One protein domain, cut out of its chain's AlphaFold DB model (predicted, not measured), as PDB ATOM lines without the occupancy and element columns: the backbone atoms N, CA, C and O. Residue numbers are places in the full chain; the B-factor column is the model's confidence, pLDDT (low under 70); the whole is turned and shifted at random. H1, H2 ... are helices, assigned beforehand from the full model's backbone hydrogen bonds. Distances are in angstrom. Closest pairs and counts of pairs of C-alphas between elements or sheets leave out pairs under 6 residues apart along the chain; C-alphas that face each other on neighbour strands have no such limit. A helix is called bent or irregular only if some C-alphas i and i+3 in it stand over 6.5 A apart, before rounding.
ATOM      1  N   ILE A  22      -4.515   4.008   2.979       53.97
ATOM      2  CA  ILE A  22      -3.238   4.586   2.592       53.97
ATOM      3  C   ILE A  22      -3.441   4.925   1.122       53.97
ATOM      4  O   ILE A  22      -3.606   4.040   0.286       53.97
ATOM      5  N   ALA A  23      -3.568   6.216   0.825       61.41
ATOM      6  CA  ALA A  23      -3.635   6.671  -0.549       61.41
ATOM      7  C   ALA A  23      -2.352   6.204  -1.248       61.41
ATOM      8  O   ALA A  23      -1.273   6.280  -0.654       61.41
ATOM      9  N   GLN A  24      -2.461   5.698  -2.481       72.62
ATOM     10  CA  GLN A  24      -1.277   5.353  -3.271       72.62
ATOM     11  C   GLN A  24      -0.321   6.547  -3.320       72.62
ATOM     12  O   GLN A  24      -0.761   7.687  -3.516       72.62
ATOM     13  N   SER A  25       0.980   6.303  -3.154       82.00
ATOM     14  CA  SER A  25       1.975   7.362  -3.290       82.00
ATOM     15  C   SER A  25       1.925   7.968  -4.697       82.00
ATOM     16  O   SER A  25       1.605   7.275  -5.671       82.00
ATOM     17  N   PRO A  26       2.292   9.252  -4.854       81.19
ATOM     18  CA  PRO A  26       2.332   9.890  -6.167       81.19
ATOM     19  C   PRO A  26       3.245   9.176  -7.176       81.19
ATOM     20  O   PRO A  26       2.954   9.183  -8.373       81.19
ATOM     21  N   SER A  27       4.335   8.550  -6.716       83.00
ATOM     22  CA  SER A  27       5.260   7.775  -7.553       83.00
ATOM     23  C   SER A  27       4.613   6.500  -8.078       83.00
ATOM     24  O   SER A  27       4.634   6.264  -9.289       83.00
ATOM     25  N   CYS A  28       3.980   5.726  -7.194       80.50
ATOM     26  CA  CYS A  28       3.275   4.515  -7.584       80.50
ATOM     27  C   CYS A  28       2.122   4.837  -8.541       80.50
ATOM     28  O   CYS A  28       1.989   4.245  -9.614       80.50
ATOM     29  N   TYR A  29       1.353   5.870  -8.199       79.75
ATOM     30  CA  TYR A  29       0.265   6.364  -9.026       79.75
ATOM     31  C   TYR A  29       0.725   6.763 -10.438       79.75
ATOM     32  O   TYR A  29       0.146   6.349 -11.444       79.75
ATOM     33  N   SER A  30       1.800   7.551 -10.521       84.19
ATOM     34  CA  SER A  30       2.377   8.002 -11.789       84.19
ATOM     35  C   SER A  30       2.836   6.830 -12.655       84.19
ATOM     36  O   SER A  30       2.640   6.861 -13.871       84.19
ATOM     37  N   CYS A  31       3.393   5.780 -12.046       84.75
ATOM     38  CA  CYS A  31       3.758   4.571 -12.774       84.75
ATOM     39  C   CYS A  31       2.539   3.866 -13.356       84.75
ATOM     40  O   CYS A  31       2.475   3.668 -14.566       84.75
ATOM     41  N   ILE A  32       1.537   3.568 -12.525       82.44
ATOM     42  CA  ILE A  32       0.315   2.883 -12.962       82.44
ATOM     43  C   ILE A  32      -0.337   3.652 -14.118       82.44
ATOM     44  O   ILE A  32      -0.664   3.066 -15.149       82.44
ATOM     45  N   LYS A  33      -0.444   4.982 -14.001       83.00
ATOM     46  CA  LYS A  33      -1.012   5.839 -15.052       83.00
ATOM     47  C   LYS A  33      -0.237   5.768 -16.373       83.00
ATOM     48  O   LYS A  33      -0.851   5.842 -17.433       83.00
ATOM     49  N   LYS A  34       1.092   5.636 -16.325       86.31
ATOM     50  CA  LYS A  34       1.949   5.525 -17.517       86.31
ATOM     51  C   LYS A  34       1.936   4.133 -18.140       86.31
ATOM     52  O   LYS A  34       2.120   4.031 -19.348       86.31
ATOM     53  N   THR A  35       1.711   3.095 -17.342       84.44
ATOM     54  CA  THR A  35       1.703   1.705 -17.811       84.44
ATOM     55  C   THR A  35       0.350   1.290 -18.384       84.44
ATOM     56  O   THR A  35       0.293   0.486 -19.302       84.44
ATOM     57  N   ILE A  36      -0.766   1.858 -17.924       83.25
ATOM     58  CA  ILE A  36      -2.090   1.513 -18.477       83.25
ATOM     59  C   ILE A  36      -2.155   1.641 -20.010       83.25
ATOM     60  O   ILE A  36      -2.627   0.698 -20.643       83.25
ATOM     61  N   PRO A  37      -1.654   2.720 -20.643       85.06
ATOM     62  CA  PRO A  37      -1.650   2.840 -22.100       85.06
ATOM     63  C   PRO A  37      -0.845   1.774 -22.850       85.06
ATOM     64  O   PRO A  37      -1.025   1.646 -24.057       85.06
ATOM     65  N   THR A  38       0.051   1.037 -22.187       83.50
ATOM     66  CA  THR A  38       0.876  -0.000 -22.830       83.50
ATOM     67  C   THR A  38       0.198  -1.371 -22.837       83.50
ATOM     68  O   THR A  38       0.619  -2.269 -23.572       83.50
ATOM     69  N   VAL A  39      -0.887  -1.530 -22.071       81.19
ATOM     70  CA  VAL A  39      -1.716  -2.736 -22.063       81.19
ATOM     71  C   VAL A  39      -2.496  -2.812 -23.375       81.19
ATOM     72  O   VAL A  39      -3.171  -1.861 -23.757       81.19
ATOM     73  N   GLN A  40      -2.430  -3.959 -24.057       82.62
ATOM     74  CA  GLN A  40      -2.920  -4.152 -25.432       82.62
ATOM     75  C   GLN A  40      -4.343  -3.623 -25.689       82.62
ATOM     76  O   GLN A  40      -4.588  -3.013 -26.721       82.62
ATOM     77  N   ASN A  41      -5.273  -3.816 -24.750       82.69
ATOM     78  CA  ASN A  41      -6.672  -3.391 -24.911       82.69
ATOM     79  C   ASN A  41      -6.946  -1.964 -24.412       82.69
ATOM     80  O   ASN A  41      -8.082  -1.503 -24.439       82.69
ATOM     81  N   CYS A  42      -5.913  -1.270 -23.945       83.88
ATOM     82  CA  CYS A  42      -5.974   0.110 -23.492       83.88
ATOM     83  C   CYS A  42      -5.328   1.072 -24.504       83.88
ATOM     84  O   CYS A  42      -5.647   2.258 -24.490       83.88
ATOM     85  N   THR A  43      -4.482   0.588 -25.425       86.38
ATOM     86  CA  THR A  43      -3.698   1.426 -26.359       86.38
ATOM     87  C   THR A  43      -4.544   2.365 -27.222       86.38
ATOM     88  O   THR A  43      -4.062   3.418 -27.630       86.38
ATOM     89  N   SER A  44      -5.790   1.992 -27.527       84.50
ATOM     90  CA  SER A  44      -6.699   2.740 -28.405       84.50
ATOM     91  C   SER A  44      -7.679   3.660 -27.671       84.50
ATOM     92  O   SER A  44      -8.506   4.292 -28.327       84.50
ATOM     93  N   LEU A  45      -7.619   3.751 -26.337       82.19
ATOM     94  CA  LEU A  45      -8.543   4.599 -25.585       82.19
ATOM     95  C   LEU A  45      -8.348   6.082 -25.921       82.19
ATOM     96  O   LEU A  45      -7.235   6.604 -25.990       82.19
ATOM     97  N   SER A  46      -9.458   6.801 -26.069       81.81
ATOM     98  CA  SER A  46      -9.455   8.259 -26.156       81.81
ATOM     99  C   SER A  46      -9.148   8.904 -24.794       81.81
ATOM    100  O   SER A  46      -9.381   8.298 -23.742       81.81
ATOM    101  N   PRO A  47      -8.722  10.183 -24.757       80.31
ATOM    102  CA  PRO A  47      -8.480  10.897 -23.499       80.31
ATOM    103  C   PRO A  47      -9.680  10.903 -22.537       80.31
ATOM    104  O   PRO A  47      -9.512  10.836 -21.321       80.31
ATOM    105  N   LYS A  48     -10.911  10.946 -23.071       74.69
ATOM    106  CA  LYS A  48     -12.148  10.907 -22.273       74.69
ATOM    107  C   LYS A  48     -12.364   9.542 -21.611       74.69
ATOM    108  O   LYS A  48     -12.810   9.483 -20.463       74.69
ATOM    109  N   GLN A  49     -12.040   8.462 -22.317       74.25
ATOM    110  CA  GLN A  49     -12.142   7.098 -21.793       74.25
ATOM    111  C   GLN A  49     -11.072   6.859 -20.722       74.25
ATOM    112  O   GLN A  49     -11.399   6.378 -19.641       74.25
ATOM    113  N   TYR A  50      -9.841   7.342 -20.928       76.69
ATOM    114  CA  TYR A  50      -8.803   7.333 -19.888       76.69
ATOM    115  C   TYR A  50      -9.210   8.090 -18.619       76.69
ATOM    116  O   TYR A  50      -9.002   7.594 -17.518       76.69
ATOM    117  N   ALA A  51      -9.836   9.262 -18.748       73.50
ATOM    118  CA  ALA A  51     -10.316  10.015 -17.588       73.50
ATOM    119  C   ALA A  51     -11.442   9.285 -16.828       73.50
ATOM    120  O   ALA A  51     -11.588   9.438 -15.616       73.50
ATOM    121  N   THR A  52     -12.255   8.494 -17.532       71.00
ATOM    122  CA  THR A  52     -13.319   7.679 -16.925       71.00
ATOM    123  C   THR A  52     -12.732   6.460 -16.222       71.00
ATOM    124  O   THR A  52     -13.086   6.187 -15.078       71.00
ATOM    125  N   LEU A  53     -11.777   5.789 -16.865       73.75
ATOM    126  CA  LEU A  53     -10.980   4.705 -16.300       73.75
ATOM    127  C   LEU A  53     -10.271   5.132 -15.009       73.75
ATOM    128  O   LEU A  53     -10.384   4.462 -13.988       73.75
ATOM    129  N   GLU A  54      -9.614   6.291 -15.033       73.62
ATOM    130  CA  GLU A  54      -8.962   6.900 -13.871       73.62
ATOM    131  C   GLU A  54      -9.967   7.068 -12.716       73.62
ATOM    132  O   GLU A  54      -9.706   6.623 -11.601       73.62
ATOM    133  N   LYS A  55     -11.175   7.587 -12.976       71.06
ATOM    134  CA  LYS A  55     -12.239   7.698 -11.957       71.06
ATOM    135  C   LYS A  55     -12.667   6.342 -11.378       71.06
ATOM    136  O   LYS A  55     -12.809   6.243 -10.159       71.06
ATOM    137  N   VAL A  56     -12.829   5.308 -12.211       69.62
ATOM    138  CA  VAL A  56     -13.142   3.936 -11.753       69.62
ATOM    139  C   VAL A  56     -12.021   3.406 -10.854       69.62
ATOM    140  O   VAL A  56     -12.289   2.894  -9.766       69.62
ATOM    141  N   MET A  57     -10.764   3.594 -11.263       69.06
ATOM    142  CA  MET A  57      -9.580   3.216 -10.483       69.06
ATOM    143  C   MET A  57      -9.450   3.975  -9.156       69.06
ATOM    144  O   MET A  57      -8.859   3.487  -8.198       69.06
ATOM    145  N   TYR A  58     -10.017   5.171  -9.064       65.31
ATOM    146  CA  TYR A  58     -10.059   5.926  -7.815       65.31
ATOM    147  C   TYR A  58     -11.243   5.564  -6.919       65.31
ATOM    148  O   TYR A  58     -11.372   6.100  -5.818       65.31
ATOM    149  N   GLY A  59     -12.121   4.655  -7.350       56.62
ATOM    150  CA  GLY A  59     -13.352   4.361  -6.621       56.62
ATOM    151  C   GLY A  59     -14.352   5.508  -6.629       56.62
ATOM    152  O   GLY A  59     -15.247   5.542  -5.786       56.62
ATOM    153  N   VAL A  60     -14.211   6.453  -7.558       60.66
ATOM    154  CA  VAL A  60     -15.231   7.470  -7.793       60.66
ATOM    155  C   VAL A  60     -16.394   6.764  -8.486       60.66
ATOM    156  O   VAL A  60     -16.193   6.076  -9.485       60.66
ATOM    157  N   LYS A  61     -17.620   6.912  -7.970       54.25
ATOM    158  CA  LYS A  61     -18.815   6.408  -8.664       54.25
ATOM    159  C   LYS A  61     -18.925   7.115 -10.013       54.25
ATOM    160  O   LYS A  61     -19.143   8.324 -10.043       54.25
ATOM    161  N   VAL A  62     -18.761   6.379 -11.111       55.03
ATOM    162  CA  VAL A  62     -18.913   6.939 -12.462       55.03
ATOM    163  C   VAL A  62     -20.189   6.437 -13.140       55.03
ATOM    164  O   VAL A  62     -20.920   7.286 -13.628       55.03
ATOM    165  N   TYR A  63     -20.535   5.144 -13.046       52.94
ATOM    166  CA  TYR A  63     -21.878   4.589 -13.319       52.94
ATOM    167  C   TYR A  63     -22.071   3.278 -12.531       52.94
ATOM    168  O   TYR A  63     -21.120   2.517 -12.380       52.94
ATOM    169  N   GLU A  64     -23.270   3.013 -11.999       53.09
ATOM    170  CA  GLU A  64     -23.524   1.862 -11.102       53.09
ATOM    171  C   GLU A  64     -23.826   0.542 -11.834       53.09
ATOM    172  O   GLU A  64     -23.964  -0.493 -11.186       53.09
ATOM    173  N   THR A  65     -23.932   0.546 -13.169       58.06
ATOM    174  CA  THR A  65     -24.372  -0.630 -13.935       58.06
ATOM    175  C   THR A  65     -23.434  -0.976 -15.093       58.06
ATOM    176  O   THR A  65     -23.076  -0.137 -15.922       58.06
ATOM    177  N   SER A  66     -23.076  -2.260 -15.171       56.84
ATOM    178  CA  SER A  66     -22.226  -2.856 -16.214       56.84
ATOM    179  C   SER A  66     -22.764  -2.660 -17.627       56.84
ATOM    180  O   SER A  66     -22.016  -2.386 -18.565       56.84
ATOM    181  N   SER A  67     -24.084  -2.753 -17.771       60.81
ATOM    182  CA  SER A  67     -24.789  -2.633 -19.043       60.81
ATOM    183  C   SER A  67     -24.641  -1.247 -19.664       60.81
ATOM    184  O   SER A  67     -24.538  -1.130 -20.884       60.81
ATOM    185  N   VAL A  68     -24.570  -0.192 -18.848       64.38
ATOM    186  CA  VAL A  68     -24.358   1.174 -19.340       64.38
ATOM    187  C   VAL A  68     -22.943   1.328 -19.893       64.38
ATOM    188  O   VAL A  68     -22.781   1.895 -20.969       64.38
ATOM    189  N   TYR A  69     -21.930   0.754 -19.239       63.88
ATOM    190  CA  TYR A  69     -20.558   0.768 -19.755       63.88
ATOM    191  C   TYR A  69     -20.403  -0.018 -21.056       63.88
ATOM    192  O   TYR A  69     -19.819   0.508 -21.998       63.88
ATOM    193  N   ALA A  70     -21.003  -1.205 -21.156       65.25
ATOM    194  CA  ALA A  70     -20.967  -2.006 -22.383       65.25
ATOM    195  C   ALA A  70     -21.563  -1.280 -23.591       65.25
ATOM    196  O   ALA A  70     -21.162  -1.519 -24.727       65.25
ATOM    197  N   THR A  71     -22.515  -0.385 -23.336       68.00
ATOM    198  CA  THR A  71     -23.232   0.340 -24.385       68.00
ATOM    199  C   THR A  71     -22.578   1.684 -24.715       68.00
ATOM    200  O   THR A  71     -22.590   2.105 -25.867       68.00
ATOM    201  N   VAL A  72     -22.022   2.379 -23.716       69.25
ATOM    202  CA  VAL A  72     -21.523   3.762 -23.848       69.25
ATOM    203  C   VAL A  72     -20.001   3.830 -24.015       69.25
ATOM    204  O   VAL A  72     -19.504   4.771 -24.632       69.25
ATOM    205  N   ASP A  73     -19.259   2.858 -23.479       70.56
ATOM    206  CA  ASP A  73     -17.792   2.801 -23.513       70.56
ATOM    207  C   ASP A  73     -17.262   1.346 -23.561       70.56
ATOM    208  O   ASP A  73     -16.627   0.871 -22.608       70.56
ATOM    209  N   PRO A  74     -17.525   0.607 -24.659       76.25
ATOM    210  CA  PRO A  74     -17.105  -0.789 -24.795       76.25
ATOM    211  C   PRO A  74     -15.576  -0.960 -24.775       76.25
ATOM    212  O   PRO A  74     -15.074  -1.947 -24.234       76.25
ATOM    213  N   ASP A  75     -14.822   0.010 -25.300       81.31
ATOM    214  CA  ASP A  75     -13.356  -0.035 -25.284       81.31
ATOM    215  C   ASP A  75     -12.808   0.173 -23.865       81.31
ATOM    216  O   ASP A  75     -11.924  -0.566 -23.426       81.31
ATOM    217  N   GLY A  76     -13.362   1.128 -23.107       76.25
ATOM    218  CA  GLY A  76     -13.013   1.340 -21.703       76.25
ATOM    219  C   GLY A  76     -13.302   0.105 -20.850       76.25
ATOM    220  O   GLY A  76     -12.475  -0.285 -20.021       76.25
ATOM    221  N   GLN A  77     -14.422  -0.576 -21.111       76.19
ATOM    222  CA  GLN A  77     -14.727  -1.869 -20.497       76.19
ATOM    223  C   GLN A  77     -13.702  -2.951 -20.870       76.19
ATOM    224  O   GLN A  77     -13.229  -3.667 -19.986       76.19
ATOM    225  N   SER A  78     -13.331  -3.071 -22.147       79.69
ATOM    226  CA  SER A  78     -12.329  -4.045 -22.607       79.69
ATOM    227  C   SER A  78     -10.966  -3.825 -21.940       79.69
ATOM    228  O   SER A  78     -10.341  -4.775 -21.449       79.69
ATOM    229  N   CYS A  79     -10.529  -2.568 -21.828       80.88
ATOM    230  CA  CYS A  79      -9.322  -2.198 -21.093       80.88
ATOM    231  C   CYS A  79      -9.418  -2.599 -19.613       80.88
ATOM    232  O   CYS A  79      -8.512  -3.249 -19.099       80.88
ATOM    233  N   LEU A  80     -10.530  -2.307 -18.932       77.19
ATOM    234  CA  LEU A  80     -10.723  -2.640 -17.513       77.19
ATOM    235  C   LEU A  80     -10.687  -4.138 -17.222       77.19
ATOM    236  O   LEU A  80     -10.024  -4.568 -16.277       77.19
ATOM    237  N   VAL A  81     -11.344  -4.938 -18.058       77.12
ATOM    238  CA  VAL A  81     -11.274  -6.403 -17.981       77.12
ATOM    239  C   VAL A  81      -9.838  -6.885 -18.197       77.12
ATOM    240  O   VAL A  81      -9.376  -7.803 -17.522       77.12
ATOM    241  N   SER A  82      -9.100  -6.242 -19.097       78.00
ATOM    242  CA  SER A  82      -7.706  -6.597 -19.378       78.00
ATOM    243  C   SER A  82      -6.775  -6.242 -18.228       78.00
ATOM    244  O   SER A  82      -5.930  -7.057 -17.882       78.00
ATOM    245  N   LEU A  83      -6.970  -5.089 -17.585       76.62
ATOM    246  CA  LEU A  83      -6.247  -4.701 -16.373       76.62
ATOM    247  C   LEU A  83      -6.543  -5.672 -15.224       76.62
ATOM    248  O   LEU A  83      -5.627  -6.090 -14.526       76.62
ATOM    249  N   MET A  84      -7.796  -6.114 -15.065       72.94
ATOM    250  CA  MET A  84      -8.151  -7.151 -14.089       72.94
ATOM    251  C   MET A  84      -7.397  -8.459 -14.352       72.94
ATOM    252  O   MET A  84      -6.830  -9.041 -13.429       72.94
ATOM    253  N   TRP A  85      -7.350  -8.915 -15.604       70.44
ATOM    254  CA  TRP A  85      -6.626 -10.133 -15.962       70.44
ATOM    255  C   TRP A  85      -5.103  -9.981 -15.915       70.44
ATOM    256  O   TRP A  85      -4.431 -10.971 -15.626       70.44
ATOM    257  N   ASP A  86      -4.570  -8.782 -16.160       69.38
ATOM    258  CA  ASP A  86      -3.153  -8.444 -15.967       69.38
ATOM    259  C   ASP A  86      -2.759  -8.628 -14.498       69.38
ATOM    260  O   ASP A  86      -1.747  -9.258 -14.183       69.38
ATOM    261  N   ILE A  87      -3.634  -8.172 -13.595       66.69
ATOM    262  CA  ILE A  87      -3.458  -8.307 -12.154       66.69
ATOM    263  C   ILE A  87      -3.583  -9.772 -11.705       66.69
ATOM    264  O   ILE A  87      -2.705 -10.252 -10.992       66.69
ATOM    265  N   VAL A  88      -4.646 -10.480 -12.114       64.81
ATOM    266  CA  VAL A  88      -4.956 -11.861 -11.674       64.81
ATOM    267  C   VAL A  88      -3.937 -12.879 -12.183       64.81
ATOM    268  O   VAL A  88      -3.531 -13.767 -11.439       64.81
ATOM    269  N   HIS A  89      -3.515 -12.772 -13.442       62.84
ATOM    270  CA  HIS A  89      -2.573 -13.728 -14.029       62.84
ATOM    271  C   HIS A  89      -1.106 -13.362 -13.794       62.84
ATOM    272  O   HIS A  89      -0.239 -14.003 -14.389       62.84
ATOM    273  N   TYR A  90      -0.815 -12.326 -12.997       58.00
ATOM    274  CA  TYR A  90       0.526 -11.736 -12.906       58.00
ATOM    275  C   TYR A  90       1.120 -11.486 -14.299       58.00
ATOM    276  O   TYR A  90       2.298 -11.754 -14.543       58.00
ATOM    277  N   LYS A  91       0.295 -11.020 -15.248       53.91
ATOM    278  CA  LYS A  91       0.628 -10.921 -16.678       53.91
ATOM    279  C   LYS A  91       1.511  -9.713 -16.996       53.91
ATOM    280  O   LYS A  91       1.379  -9.046 -18.001       53.91
ATOM    281  N   ALA A  92       2.538  -9.546 -16.182       56.12
ATOM    282  CA  ALA A  92       3.738  -8.782 -16.421       56.12
ATOM    283  C   ALA A  92       3.588  -7.275 -16.636       56.12
ATOM    284  O   ALA A  92       4.440  -6.608 -16.095       56.12
ATOM    285  N   GLN A  93       2.628  -6.652 -17.320       69.69
ATOM    286  CA  GLN A  93       2.827  -5.227 -17.652       69.69
ATOM    287  C   GLN A  93       2.784  -4.291 -16.438       69.69
ATOM    288  O   GLN A  93       3.797  -3.656 -16.145       69.69
ATOM    289  N   LEU A  94       1.694  -4.252 -15.666       72.06
ATOM    290  CA  LEU A  94       1.646  -3.409 -14.460       72.06
ATOM    291  C   LEU A  94       2.608  -3.890 -13.377       72.06
ATOM    292  O   LEU A  94       3.330  -3.088 -12.789       72.06
ATOM    293  N   TRP A  95       2.647  -5.200 -13.137       70.75
ATOM    294  CA  TRP A  95       3.521  -5.779 -12.121       70.75
ATOM    295  C   TRP A  95       5.006  -5.600 -12.468       70.75
ATOM    296  O   TRP A  95       5.755  -5.127 -11.629       70.75
ATOM    297  N   SER A  96       5.452  -5.872 -13.696       70.44
ATOM    298  CA  SER A  96       6.873  -5.704 -14.062       70.44
ATOM    299  C   SER A  96       7.318  -4.248 -14.125       70.44
ATOM    300  O   SER A  96       8.495  -3.985 -13.908       70.44
ATOM    301  N   HIS A  97       6.417  -3.310 -14.437       75.38
ATOM    302  CA  HIS A  97       6.791  -1.901 -14.576       75.38
ATOM    303  C   HIS A  97       6.673  -1.134 -13.260       75.38
ATOM    304  O   HIS A  97       7.422  -0.182 -13.055       75.38
ATOM    305  N   CYS A  98       5.733  -1.517 -12.390       77.81
ATOM    306  CA  CYS A  98       5.412  -0.747 -11.192       77.81
ATOM    307  C   CYS A  98       5.667  -1.487  -9.877       77.81
ATOM    308  O   CYS A  98       5.976  -0.810  -8.896       77.81
ATOM    309  N   LEU A  99       5.603  -2.828  -9.821       70.75
ATOM    310  CA  LEU A  99       6.015  -3.561  -8.619       70.75
ATOM    311  C   LEU A  99       7.544  -3.652  -8.575       70.75
ATOM    312  O   LEU A  99       8.146  -4.592  -9.090       70.75
ATOM    313  N   ASP A 100       8.153  -2.694  -7.887       65.44
ATOM    314  CA  ASP A 100       9.547  -2.747  -7.465       65.44
ATOM    315  C   ASP A 100       9.602  -2.398  -5.967       65.44
ATOM    316  O   ASP A 100       9.261  -1.265  -5.603       65.44
ATOM    317  N   PRO A 101      10.026  -3.328  -5.085       56.16
ATOM    318  CA  PRO A 101      10.136  -3.075  -3.648       56.16
ATOM    319  C   PRO A 101      11.128  -1.958  -3.287       56.16
ATOM    320  O   PRO A 101      11.124  -1.506  -2.142       56.16
ATOM    321  N   VAL A 102      11.968  -1.515  -4.226       57.16
ATOM    322  CA  VAL A 102      13.016  -0.511  -4.015       57.16
ATOM    323  C   VAL A 102      12.670   0.843  -4.643       57.16
ATOM    324  O   VAL A 102      13.134   1.857  -4.125       57.16
ATOM    325  N   MET A 103      11.886   0.911  -5.732       59.81
ATOM    326  CA  MET A 103      11.894   2.124  -6.574       59.81
ATOM    327  C   MET A 103      10.543   2.766  -6.927       59.81
ATOM    328  O   MET A 103      10.564   3.956  -7.247       59.81
ATOM    329  N   ILE A 104       9.383   2.082  -6.903       71.38
ATOM    330  CA  ILE A 104       8.152   2.690  -7.474       71.38
ATOM    331  C   ILE A 104       6.856   2.419  -6.692       71.38
ATOM    332  O   ILE A 104       6.333   3.351  -6.077       71.38
ATOM    333  N   CYS A 105       6.312   1.200  -6.733       75.50
ATOM    334  CA  CYS A 105       5.186   0.792  -5.890       75.50
ATOM    335  C   CYS A 105       5.648  -0.279  -4.911       75.50
ATOM    336  O   CYS A 105       6.088  -1.359  -5.318       75.50
ATOM    337  N   SER A 106       5.461  -0.024  -3.618       77.56
ATOM    338  CA  SER A 106       5.597  -1.082  -2.622       77.56
ATOM    339  C   SER A 106       4.565  -2.190  -2.861       77.56
ATOM    340  O   SER A 106       3.506  -1.968  -3.459       77.56
ATOM    341  N   TRP A 107       4.835  -3.385  -2.329       71.25
ATOM    342  CA  TRP A 107       3.864  -4.484  -2.345       71.25
ATOM    343  C   TRP A 107       2.499  -4.035  -1.807       71.25
ATOM    344  O   TRP A 107       1.476  -4.292  -2.431       71.25
ATOM    345  N   ASN A 108       2.478  -3.275  -0.708       73.69
ATOM    346  CA  ASN A 108       1.244  -2.768  -0.105       73.69
ATOM    347  C   ASN A 108       0.452  -1.850  -1.052       73.69
ATOM    348  O   ASN A 108      -0.769  -1.946  -1.116       73.69
ATOM    349  N   GLU A 109       1.120  -0.991  -1.821       75.88
ATOM    350  CA  GLU A 109       0.462  -0.095  -2.784       75.88
ATOM    351  C   GLU A 109      -0.056  -0.819  -4.025       75.88
ATOM    352  O   GLU A 109      -1.111  -0.457  -4.558       75.88
ATOM    353  N   MET A 110       0.641  -1.874  -4.450       75.00
ATOM    354  CA  MET A 110       0.147  -2.779  -5.488       75.00
ATOM    355  C   MET A 110      -1.047  -3.597  -4.985       75.00
ATOM    356  O   MET A 110      -2.027  -3.749  -5.708       75.00
ATOM    357  N   MET A 111      -1.045  -4.044  -3.728       71.31
ATOM    358  CA  MET A 111      -2.208  -4.706  -3.123       71.31
ATOM    359  C   MET A 111      -3.405  -3.753  -2.970       71.31
ATOM    360  O   MET A 111      -4.546  -4.166  -3.169       71.31
ATOM    361  N   LEU A 112      -3.173  -2.467  -2.688       71.81
ATOM    362  CA  LEU A 112      -4.226  -1.442  -2.710       71.81
ATOM    363  C   LEU A 112      -4.815  -1.265  -4.114       71.81
ATOM    364  O   LEU A 112      -6.033  -1.148  -4.254       71.81
ATOM    365  N   TYR A 113      -3.980  -1.329  -5.155       70.75
ATOM    366  CA  TYR A 113      -4.438  -1.359  -6.545       70.75
ATOM    367  C   TYR A 113      -5.304  -2.594  -6.843       70.75
ATOM    368  O   TYR A 113      -6.331  -2.479  -7.510       70.75
ATOM    369  N   MET A 114      -4.967  -3.766  -6.287       65.88
ATOM    370  CA  MET A 114      -5.798  -4.977  -6.402       65.88
ATOM    371  C   MET A 114      -7.189  -4.819  -5.769       65.88
ATOM    372  O   MET A 114      -8.108  -5.542  -6.151       65.88
ATOM    373  N   GLY A 115      -7.394  -3.839  -4.880       63.72
ATOM    374  CA  GLY A 115      -8.720  -3.435  -4.391       63.72
ATOM    375  C   GLY A 115      -9.681  -2.984  -5.503       63.72
ATOM    376  O   GLY A 115     -10.890  -2.879  -5.279       63.72
ATOM    377  N   LEU A 116      -9.171  -2.772  -6.718       64.69
ATOM    378  CA  LEU A 116      -9.967  -2.569  -7.921       64.69
ATOM    379  C   LEU A 116     -10.575  -3.833  -8.484       64.69
ATOM    380  O   LEU A 116     -11.643  -3.733  -9.068       64.69
ATOM    381  N   ILE A 117      -9.969  -5.002  -8.290       62.38
ATOM    382  CA  ILE A 117     -10.490  -6.266  -8.820       62.38
ATOM    383  C   ILE A 117     -11.945  -6.493  -8.398       62.38
ATOM    384  O   ILE A 117     -12.768  -6.652  -9.293       62.38
ATOM    385  N   PRO A 118     -12.331  -6.447  -7.104       57.78
ATOM    386  CA  PRO A 118     -13.730  -6.643  -6.725       57.78
ATOM    387  C   PRO A 118     -14.651  -5.524  -7.236       57.78
ATOM    388  O   PRO A 118     -15.809  -5.783  -7.543       57.78
ATOM    389  N   ARG A 119     -14.155  -4.286  -7.382       62.97
ATOM    390  CA  ARG A 119     -14.941  -3.152  -7.903       62.97
ATOM    391  C   ARG A 119     -15.203  -3.296  -9.397       62.97
ATOM    392  O   ARG A 119     -16.348  -3.235  -9.827       62.97
ATOM    393  N   ILE A 120     -14.157  -3.559 -10.168       60.56
ATOM    394  CA  ILE A 120     -14.213  -3.886 -11.589       60.56
ATOM    395  C   ILE A 120     -15.102  -5.123 -11.764       60.56
ATOM    396  O   ILE A 120     -16.081  -5.062 -12.490       60.56
ATOM    397  N   ALA A 121     -14.895  -6.202 -11.014       58.53
ATOM    398  CA  ALA A 121     -15.762  -7.378 -11.075       58.53
ATOM    399  C   ALA A 121     -17.240  -7.054 -10.777       58.53
ATOM    400  O   ALA A 121     -18.120  -7.556 -11.475       58.53
ATOM    401  N   SER A 122     -17.532  -6.171  -9.813       58.06
ATOM    402  CA  SER A 122     -18.908  -5.738  -9.510       58.06
ATOM    403  C   SER A 122     -19.537  -4.877 -10.615       58.06
ATOM    404  O   SER A 122     -20.741  -4.950 -10.842       58.06
ATOM    405  N   VAL A 123     -18.721  -4.099 -11.335       55.50
ATOM    406  CA  VAL A 123     -19.145  -3.225 -12.438       55.50
ATOM    407  C   VAL A 123     -19.121  -3.945 -13.786       55.50
ATOM    408  O   VAL A 123     -19.783  -3.487 -14.699       55.50
ATOM    409  N   TYR A 124     -18.401  -5.054 -13.955       54.06
ATOM    410  CA  TYR A 124     -18.203  -5.711 -15.258       54.06
ATOM    411  C   TYR A 124     -18.679  -7.172 -15.301       54.06
ATOM    412  O   TYR A 124     -18.813  -7.722 -16.391       54.06
ATOM    413  N   GLY A 125     -19.051  -7.749 -14.153       46.62
ATOM    414  CA  GLY A 125     -19.854  -8.966 -14.032       46.62
ATOM    415  C   GLY A 125     -19.059 -10.251 -13.824       46.62
ATOM    416  O   GLY A 125     -18.630 -10.865 -14.796       46.62
TER     417      GLY A 125
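This is residues 22 to 125 of the 139 residues of an uncharacterized protein of Linnemannia elongata AG-77 (UniProt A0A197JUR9). Seven short helices make an elongated body with H4, the longest, through its middle. H7 packs on one side of H4 and H6, just before it in the chain, continues its row past the last part of H4, H2 packs on the first part of H4 from another side, H1 and H5 lie side by side toward one end, and H3 makes the other end. The printed part has 104 residues, with H1 to H7 in order along it and no named strand; the class is all helix. It is compact, with a radius of gyration of the C-alphas of 13.0 A, and spans 42 by 26 by 24 A.

H1, residues 26 to 38, begins with C-alpha 26 at (2.332, 9.890, -6.167) and is 19.4 A long. It is neither bent nor irregular, but only just: C-alphas 34 and 37 are 6.4 A apart. H2, residues 47 to 57, measures 15.2 A, and H3 is residues 66 to 72. H4, residues 74 to 88, runs 21.0 A from C-alpha 74 at (-17.105, -0.789, -24.795). H5 is residues 93 to 98, H6 residues 107 to 114, and H7 residues 116 to 124, ending with C-alpha 124 at (-18.203, -5.711, -15.258).

H4 is the hub, touching four helices. It touches H7, the C-alphas of Met 84 and Ile 117 being closest at 5.8 A, opposite ways at a steep tilt of 37 degrees, only just past shallow. With residues 76 to 80 alone it touches H2, at a steep tilt of 43 degrees, the same way; the closest C-alphas, of Gln 49 and Gly 76, are 5.8 A apart. H3 and H4 only just touch, and only at the corner, with 3 pairs of C-alphas within 8 A, the closest those of Tyr 69 and Gln 77 at 6.4 A. H4 and H5 touch only at the corner, the C-alphas of Asp 86 and Gln 93 being closest at 7.0 A. H1 touches H5 at a shallow tilt of 24 degrees, opposite ways, with the C-alphas of Cys 31 and Cys 98 closest at 5.8 A. H6 touches no helix: it is near H5, and it and H7 meet only through their link. H1 and H3 are apart. Every O i to N i+4 pair is within hydrogen-bond range in H2, H3, H4, H5, H6 and H7, and 7 of 9 are in H1.

The two C-alphas farthest apart, those of Thr 71 and Val 102, are 41.6 A apart. The printed part has no cut and no long link. The mean pLDDT of the printed part is 70.6; residues 22 to 23, 56 to 72, 86 to 93, 100 to 103 and 114 to 125 are under 70.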